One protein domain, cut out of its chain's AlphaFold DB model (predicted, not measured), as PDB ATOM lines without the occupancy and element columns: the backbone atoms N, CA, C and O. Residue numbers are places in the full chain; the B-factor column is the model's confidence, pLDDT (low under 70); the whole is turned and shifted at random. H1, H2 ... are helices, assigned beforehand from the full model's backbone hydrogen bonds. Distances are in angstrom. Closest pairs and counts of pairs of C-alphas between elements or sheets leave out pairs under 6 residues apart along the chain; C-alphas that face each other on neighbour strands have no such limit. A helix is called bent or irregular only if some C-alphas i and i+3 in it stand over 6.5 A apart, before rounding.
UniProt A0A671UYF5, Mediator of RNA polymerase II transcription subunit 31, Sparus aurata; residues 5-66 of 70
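What this domain is: This is residues 5 to 66 of the 70 residues of the protein "Mediator of RNA polymerase II transcription subunit 31" of Sparus aurata (UniProt A0A671UYF5). The helices H2, H3 and H4 and the link from H2 to H3 make a loose, open frame of three sides with few contacts, and the long helix H1 enters it with its last residues, between H2 and H4. The first part of H1, residues 5 to 13, sticks out from this frame as an arm; residues 37 to 44, of which 39 to 44 belong to H3, stand free too. The printed part has 62 residues with four named helices, H1, H2, H3 and H4 along the chain, and no named strand: the class is all helix. It is only just compact, close to loose, with a radius of gyration of the C-alphas of 12.6 A, and spans 31 by 26 by 21 A.

Where its parts are: Find C-alpha 5 at (149.925, 170.682, 248.857); from there H1, residues 5 to 21, runs 24.3 A to C-alpha 21 at (152.465, 193.676, 241.317). After it comes H2, residues 24 to 32, which is 12.3 A long. Look next at residues 39 to 52 for H3, 21.2 A long, and at residues 54 to 64 for H4, 16.4 A long, which ends at C-alpha 64 at (164.398, 190.982, 242.423). H3 and H4 are irregular, but only just: C-alphas 47 and 50 are 6.6 A apart, and so are C-alphas 55 and 58.

How they stand to each other: Begin with H1, the longest helix by residues. With residues 15 to 19 alone it touches H4, the closest C-alphas being those of Gln 19 and Leu 60, 7.1 A apart; the two run the same way at a steep tilt of 58 degrees. H1 and H2 are close but not clearly touching, about perpendicular at 87 degrees, with the C-alphas of Leu 21 and Leu 27 closest at 6.1 A. H1 and H3 are also close but not clearly touching, about perpendicular at 82 degrees; their closest C-alphas, those of Glu 14 and Leu 48, are 7.7 A apart. H3, with residues 50 to 51 alone, only just touches H4, and only at the corner by their link, with 3 pairs of C-alphas within 8 A; those of Trp 51 and Ala 57 are closest at 5.5 A, and the lines stand about perpendicular at 83 degrees. H2 is apart from H3 and from H4. In H1 and H2 every O i to N i+4 pair is within hydrogen-bond range; in H3 it is 7 of 10, and in H4 1 of 7, beside 3 of 8 O i to N i+3 pairs.

The domain as a whole: The C-alphas of Glu 5 and Gln 32 are the two farthest apart, at 34.2 A. The printed part has no cut. The links from H1 to H2 and from H3 to H4 are tight, and the one from H2 to H3, six residues, is short. The mean pLDDT of the printed part is 87.4; look at residues 61 to 66 for the low confidence, where it is under 70.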
ATOM      1  N   GLU A   5     149.702 170.358 250.263       91.88
ATOM      2  CA  GLU A   5     149.925 170.682 248.857       91.88
ATOM      3  C   GLU A   5     149.119 171.908 248.418       91.88
ATOM      4  O   GLU A   5     149.666 172.802 247.777       91.88
ATOM      5  N   GLN A   6     147.851 172.002 248.824       91.56
ATOM      6  CA  GLN A   6     147.012 173.171 248.552       91.56
ATOM      7  C   GLN A   6     147.587 174.434 249.202       91.56
ATOM      8  O   GLN A   6     147.693 175.465 248.536       91.56
ATOM      9  N   ALA A   7     148.052 174.327 250.450       91.00
ATOM     10  CA  ALA A   7     148.676 175.441 251.155       91.00
ATOM     11  C   ALA A   7     149.968 175.912 250.462       91.00
ATOM     12  O   ALA A   7     150.180 177.118 250.312       91.00
ATOM     13  N   ARG A   8     150.806 174.977 249.985       91.56
ATOM     14  CA  ARG A   8     152.005 175.297 249.187       91.56
ATOM     15  C   ARG A   8     151.651 175.968 247.861       91.56
ATOM     16  O   ARG A   8     152.260 176.976 247.516       91.56
ATOM     17  N   ASN A   9     150.655 175.450 247.147       93.25
ATOM     18  CA  ASN A   9     150.228 176.004 245.862       93.25
ATOM     19  C   ASN A   9     149.663 177.418 246.016       93.25
ATOM     20  O   ASN A   9     149.979 178.295 245.211       93.25
ATOM     21  N   ARG A  10     148.875 177.667 247.072       93.56
ATOM     22  CA  ARG A  10     148.396 179.013 247.398       93.56
ATOM     23  C   ARG A  10     149.565 179.952 247.680       93.56
ATOM     24  O   ARG A  10     149.632 181.005 247.061       93.56
ATOM     25  N   PHE A  11     150.492 179.549 248.547       93.25
ATOM     26  CA  PHE A  11     151.654 180.366 248.898       93.25
ATOM     27  C   PHE A  11     152.482 180.755 247.666       93.25
ATOM     28  O   PHE A  11     152.839 181.918 247.496       93.25
ATOM     29  N   GLN A  12     152.748 179.790 246.782       91.94
ATOM     30  CA  GLN A  12     153.477 180.027 245.538       91.94
ATOM     31  C   GLN A  12     152.716 180.989 244.611       91.94
ATOM     32  O   GLN A  12     153.300 181.930 244.080       91.94
ATOM     33  N   SER A  13     151.401 180.799 244.482       93.12
ATOM     34  CA  SER A  13     150.539 181.661 243.662       93.12
ATOM     35  C   SER A  13     150.487 183.098 244.198       93.12
ATOM     36  O   SER A  13     150.530 184.059 243.434       93.12
ATOM     37  N   GLU A  14     150.410 183.265 245.520       94.69
ATOM     38  CA  GLU A  14     150.438 184.569 246.190       94.69
ATOM     39  C   GLU A  14     151.792 185.268 246.005       94.69
ATOM     40  O   GLU A  14     151.827 186.470 245.732       94.69
ATOM     41  N   LEU A  15     152.896 184.519 246.093       92.19
ATOM     42  CA  LEU A  15     154.247 185.029 245.862       92.19
ATOM     43  C   LEU A  15     154.417 185.555 244.431       92.19
ATOM     44  O   LEU A  15     154.836 186.699 244.242       92.19
ATOM     45  N   GLU A  16     154.057 184.748 243.432       90.50
ATOM     46  CA  GLU A  16     154.110 185.129 242.013       90.50
ATOM     47  C   GLU A  16     153.226 186.343 241.726       90.50
ATOM     48  O   GLU A  16     153.615 187.254 240.990       90.50
ATOM     49  N   PHE A  17     152.051 186.405 242.355       91.88
ATOM     50  CA  PHE A  17     151.152 187.539 242.216       91.88
ATOM     51  C   PHE A  17     151.770 188.833 242.761       91.88
ATOM     52  O   PHE A  17     151.736 189.856 242.079       91.88
ATOM     53  N   ILE A  18     152.385 188.811 243.948       91.56
ATOM     54  CA  ILE A  18     153.052 189.998 244.509       91.56
ATOM     55  C   ILE A  18     154.245 190.431 243.661       91.56
ATOM     56  O   ILE A  18     154.443 191.629 243.454       91.56
ATOM     57  N   GLN A  19     155.011 189.484 243.129       87.81
ATOM     58  CA  GLN A  19     156.096 189.791 242.197       87.81
ATOM     59  C   GLN A  19     155.564 190.460 240.923       87.81
ATOM     60  O   GLN A  19     156.124 191.458 240.472       87.81
ATOM     61  N   CYS A  20     154.431 189.996 240.387       88.94
ATOM     62  CA  CYS A  20     153.755 190.659 239.270       88.94
ATOM     63  C   CYS A  20     153.289 192.080 239.626       88.94
ATOM     64  O   CYS A  20     153.373 192.972 238.783       88.94
ATOM     65  N   LEU A  21     152.841 192.330 240.863       88.81
ATOM     66  CA  LEU A  21     152.465 193.676 241.317       88.81
ATOM     67  C   LEU A  21     153.652 194.651 241.370       88.81
ATOM     68  O   LEU A  21     153.427 195.858 241.314       88.81
ATOM     69  N   ALA A  22     154.897 194.169 241.435       86.19
ATOM     70  CA  ALA A  22     156.078 195.026 241.321       86.19
ATOM     71  C   ALA A  22     156.309 195.534 239.882       86.19
ATOM     72  O   ALA A  22     157.034 196.508 239.682       86.19
ATOM     73  N   ASN A  23     155.682 194.912 238.874       86.31
ATOM     74  CA  ASN A  23     155.776 195.339 237.482       86.31
ATOM     75  C   ASN A  23     154.784 196.490 237.191       86.31
ATOM     76  O   ASN A  23     153.565 196.275 237.197       86.31
ATOM     77  N   PRO A  24     155.261 197.701 236.843       87.50
ATOM     78  CA  PRO A  24     154.388 198.844 236.573       87.50
ATOM     79  C   PRO A  24     153.458 198.628 235.369       87.50
ATOM     80  O   PRO A  24     152.343 199.152 235.356       87.50
ATOM     81  N   ASN A  25     153.858 197.820 234.378       89.62
ATOM     82  CA  ASN A  25     153.003 197.494 233.232       89.62
ATOM     83  C   ASN A  25     151.808 196.629 233.647       89.62
ATOM     84  O   ASN A  25     150.694 196.835 233.164       89.62
ATOM     85  N   TYR A  26     152.019 195.695 234.578       89.25
ATOM     86  CA  TYR A  26     150.948 194.860 235.115       89.25
ATOM     87  C   TYR A  26     149.969 195.691 235.951       89.25
ATOM     88  O   TYR A  26     148.756 195.583 235.774       89.25
ATOM     89  N   LEU A  27     150.477 196.608 236.780       88.56
ATOM     90  CA  LEU A  27     149.635 197.560 237.510       88.56
ATOM     91  C   LEU A  27     148.812 198.448 236.569       88.56
ATOM     92  O   LEU A  27     147.624 198.658 236.816       88.56
ATOM     93  N   ASN A  28     149.404 198.934 235.475       91.88
ATOM     94  CA  ASN A  28     148.686 199.717 234.468       91.88
ATOM     95  C   ASN A  28     147.568 198.895 233.804       91.88
ATOM     96  O   ASN A  28     146.439 199.364 233.684       91.88
ATOM     97  N   PHE A  29     147.839 197.637 233.448       92.94
ATOM     98  CA  PHE A  29     146.827 196.724 232.917       92.94
ATOM     99  C   PHE A  29     145.656 196.512 233.894       92.94
ATOM    100  O   PHE A  29     144.490 196.589 233.496       92.94
ATOM    101  N   LEU A  30     145.942 196.306 235.184       91.75
ATOM    102  CA  LEU A  30     144.908 196.196 236.218       91.75
ATOM    103  C   LEU A  30     144.122 197.507 236.380       91.75
ATOM    104  O   LEU A  30     142.899 197.486 236.537       91.75
ATOM    105  N   ALA A  31     144.799 198.655 236.309       91.19
ATOM    106  CA  ALA A  31     144.164 199.966 236.401       91.19
ATOM    107  C   ALA A  31     143.195 200.214 235.236       91.19
ATOM    108  O   ALA A  31     142.063 200.641 235.467       91.19
ATOM    109  N   GLN A  32     143.603 199.887 234.006       93.75
ATOM    110  CA  GLN A  32     142.775 200.026 232.802       93.75
ATOM    111  C   GLN A  32     141.517 199.154 232.851       93.75
ATOM    112  O   GLN A  32     140.468 199.556 232.356       93.75
ATOM    113  N   ARG A  33     141.596 197.983 233.491       92.12
ATOM    114  CA  ARG A  33     140.445 197.092 233.698       92.12
ATOM    115  C   ARG A  33     139.526 197.512 234.846       92.12
ATOM    116  O   ARG A  33     138.483 196.899 235.028       92.12
ATOM    117  N   GLY A  34     139.904 198.517 235.636       90.44
ATOM    118  CA  GLY A  34     139.109 199.008 236.765       90.44
ATOM    119  C   GLY A  34     139.121 198.113 238.010       90.44
ATOM    120  O   GLY A  34     138.581 198.518 239.041       90.44
ATOM    121  N   VAL A  35     139.794 196.958 237.971       89.81
ATOM    122  CA  VAL A  35     139.781 195.963 239.061       89.81
ATOM    123  C   VAL A  35     140.429 196.476 240.349       89.81
ATOM    124  O   VAL A  35     140.037 196.080 241.442       89.81
ATOM    125  N   LEU A  36     141.352 197.442 240.249       86.88
ATOM    126  CA  LEU A  36     141.988 198.077 241.413       86.88
ATOM    127  C   LEU A  36     140.989 198.802 242.335       86.88
ATOM    128  O   LEU A  36     141.320 199.105 243.480       86.88
ATOM    129  N   ARG A  37     139.781 199.111 241.843       88.44
ATOM    130  CA  ARG A  37     138.729 199.808 242.601       88.44
ATOM    131  C   ARG A  37     137.713 198.855 243.226       88.44
ATOM    132  O   ARG A  37     136.872 199.289 244.014       88.44
ATOM    133  N   GLU A  38     137.763 197.572 242.885       94.50
ATOM    134  CA  GLU A  38     136.807 196.591 243.374       94.50
ATOM    135  C   GLU A  38     137.086 196.239 244.839       94.50
ATOM    136  O   GLU A  38     138.210 195.917 245.227       94.50
ATOM    137  N   ARG A  39     136.042 196.261 245.677       94.62
ATOM    138  CA  ARG A  39     136.164 195.929 247.109       94.62
ATOM    139  C   ARG A  39     136.803 194.554 247.366       94.62
ATOM    140  O   ARG A  39     137.651 194.492 248.256       94.62
ATOM    141  N   PRO A  40     136.454 193.476 246.631       94.00
ATOM    142  CA  PRO A  40     137.109 192.180 246.798       94.00
ATOM    143  C   PRO A  40     138.617 192.250 246.545       94.00
ATOM    144  O   PRO A  40     139.391 191.735 247.347       94.00
ATOM    145  N   PHE A  41     139.036 192.958 245.494       92.31
ATOM    146  CA  PHE A  41     140.447 193.116 245.157       92.31
ATOM    147  C   PHE A  41     141.201 193.911 246.228       92.31
ATOM    148  O   PHE A  41     142.256 193.488 246.690       92.31
ATOM    149  N   ILE A  42     140.624 195.016 246.709       92.75
ATOM    150  CA  ILE A  42     141.207 195.814 247.800       92.75
ATOM    151  C   ILE A  42     141.355 194.977 249.079       92.75
ATOM    152  O   ILE A  42     142.372 195.068 249.765       92.75
ATOM    153  N   ASN A  43     140.359 194.155 249.414       95.62
ATOM    154  CA  ASN A  43     140.438 193.264 250.571       95.62
ATOM    155  C   ASN A  43     141.521 192.198 250.394       95.62
ATOM    156  O   ASN A  43     142.234 191.899 251.348       95.62
ATOM    157  N   TYR A  44     141.687 191.678 249.179       94.50
ATOM    158  CA  TYR A  44     142.758 190.740 248.875       94.50
ATOM    159  C   TYR A  44     144.142 191.388 249.003       94.50
ATOM    160  O   TYR A  44     145.019 190.828 249.652       94.50
ATOM    161  N   LEU A  45     144.327 192.621 248.515       91.94
ATOM    162  CA  LEU A  45     145.568 193.373 248.732       91.94
ATOM    163  C   LEU A  45     145.865 193.607 250.218       91.94
ATOM    164  O   LEU A  45     147.022 193.538 250.625       91.94
ATOM    165  N   LYS A  46     144.837 193.871 251.037       94.00
ATOM    166  CA  LYS A  46     144.994 193.989 252.496       94.00
ATOM    167  C   LYS A  46     145.429 192.674 253.128       94.00
ATOM    168  O   LYS A  46     146.292 192.693 253.995       94.00
ATOM    169  N   TYR A  47     144.845 191.559 252.695       94.88
ATOM    170  CA  TYR A  47     145.264 190.232 253.131       94.88
ATOM    171  C   TYR A  47     146.744 190.001 252.797       94.88
ATOM    172  O   TYR A  47     147.513 189.682 253.692       94.88
ATOM    173  N   LEU A  48     147.182 190.317 251.575       94.38
ATOM    174  CA  LEU A  48     148.579 190.179 251.145       94.38
ATOM    175  C   LEU A  48     149.582 191.078 251.895       94.38
ATOM    176  O   LEU A  48     150.788 190.935 251.699       94.38
ATOM    177  N   LEU A  49     149.146 191.981 252.778       91.88
ATOM    178  CA  LEU A  49     150.068 192.776 253.594       91.88
ATOM    179  C   LEU A  49     150.886 191.928 254.575       91.88
ATOM    180  O   LEU A  49     151.934 192.407 255.002       91.88
ATOM    181  N   TYR A  50     150.481 190.686 254.879       93.62
ATOM    182  CA  TYR A  50     151.286 189.782 255.714       93.62
ATOM    183  C   TYR A  50     152.669 189.496 255.104       93.62
ATOM    184  O   TYR A  50     153.615 189.205 255.826       93.62
ATOM    185  N   TRP A  51     152.830 189.643 253.784       92.00
ATOM    186  CA  TRP A  51     154.124 189.491 253.114       92.00
ATOM    187  C   TRP A  51     155.163 190.546 253.521       92.00
ATOM    188  O   TRP A  51     156.344 190.393 253.209       92.00
ATOM    189  N   LYS A  52     154.738 191.612 254.211       88.19
ATOM    190  CA  LYS A  52     155.632 192.609 254.813       88.19
ATOM    191  C   LYS A  52     156.312 192.109 256.084       88.19
ATOM    192  O   LYS A  52     157.336 192.675 256.457       88.19
ATOM    193  N   GLU A  53     155.759 191.090 256.740       92.00
ATOM    194  CA  GLU A  53     156.359 190.523 257.942       92.00
ATOM    195  C   GLU A  53     157.701 189.850 257.594       92.00
ATOM    196  O   GLU A  53     157.849 189.258 256.513       92.00
ATOM    197  N   PRO A  54     158.710 189.944 258.476       88.88
ATOM    198  CA  PRO A  54     160.075 189.516 258.183       88.88
ATOM    199  C   PRO A  54     160.184 188.028 257.827       88.88
ATOM    200  O   PRO A  54     161.058 187.657 257.036       88.88
ATOM    201  N   GLU A  55     159.296 187.168 258.342       90.69
ATOM    202  CA  GLU A  55     159.303 185.742 258.002       90.69
ATOM    203  C   GLU A  55     159.012 185.486 256.516       90.69
ATOM    204  O   GLU A  55     159.522 184.506 255.959       90.69
ATOM    205  N   TYR A  56     158.238 186.368 255.875       90.56
ATOM    206  CA  TYR A  56     157.787 186.248 254.487       90.56
ATOM    207  C   TYR A  56     158.549 187.171 253.529       90.56
ATOM    208  O   TYR A  56     158.825 186.792 252.389       90.56
ATOM    209  N   ALA A  57     158.973 188.350 253.992       87.00
ATOM    210  CA  ALA A  57     159.670 189.348 253.178       87.00
ATOM    211  C   ALA A  57     160.969 188.816 252.536       87.00
ATOM    212  O   ALA A  57     161.373 189.262 251.458       87.00
ATOM    213  N   LYS A  58     161.610 187.814 253.156       86.69
ATOM    214  CA  LYS A  58     162.797 187.133 252.611       86.69
ATOM    215  C   LYS A  58     162.559 186.482 251.241       86.69
ATOM    216  O   LYS A  58     163.489 186.395 250.445       86.69
ATOM    217  N   PHE A  59     161.327 186.066 250.944       86.50
ATOM    218  CA  PHE A  59     160.971 185.446 249.662       86.50
ATOM    219  C   PHE A  59     160.725 186.478 248.552       86.50
ATOM    220  O   PHE A  59     160.914 186.168 247.377       86.50
ATOM    221  N   LEU A  60     160.357 187.715 248.910       80.81
ATOM    222  CA  LEU A  60     160.132 188.802 247.950       80.81
ATOM    223  C   LEU A  60     161.446 189.309 247.340       80.81
ATOM    224  O   LEU A  60     161.527 189.550 246.138       80.81
ATOM    225  N   ASN A  61     162.493 189.433 248.160       66.56
ATOM    226  CA  ASN A  61     163.796 189.943 247.722       66.56
ATOM    227  C   ASN A  61     164.609 188.928 246.910       66.56
ATOM    228  O   ASN A  61     165.460 189.328 246.122       66.56
ATOM    229  N   LEU A  62     164.347 187.627 247.068       57.00
ATOM    230  CA  LEU A  62     165.155 186.583 246.437       57.00
ATOM    231  C   LEU A  62     165.088 186.622 244.897       57.00
ATOM    232  O   LEU A  62     166.046 186.226 244.248       57.00
ATOM    233  N   ASN A  63     163.989 187.119 244.315       51.12
ATOM    234  CA  ASN A  63     163.804 187.189 242.859       51.12
ATOM    235  C   ASN A  63     164.177 188.543 242.239       51.12
ATOM    236  O   ASN A  63     164.581 188.580 241.077       51.12
ATOM    237  N   LEU A  64     164.096 189.654 242.981       52.19
ATOM    238  CA  LEU A  64     164.398 190.982 242.423       52.19
ATOM    239  C   LEU A  64     165.852 191.108 241.945       52.19
ATOM    240  O   LEU A  64     166.112 191.835 240.995       52.19
ATOM    241  N   THR A  65     166.779 190.349 242.532       46.25
ATOM    242  CA  THR A  65     168.182 190.297 242.096       46.25
ATOM    243  C   THR A  65     168.386 189.517 240.791       46.25
ATOM    244  O   THR A  65     169.354 189.773 240.078       46.25
ATOM    245  N   PHE A  66     167.495 188.576 240.446       48.53
ATOM    246  CA  PHE A  66     167.605 187.772 239.220       48.53
ATOM    247  C   PHE A  66     166.972 188.457 238.001       48.53
ATOM    248  O   PHE A  66     167.501 188.337 236.899       48.53
TER     249      PHE A  66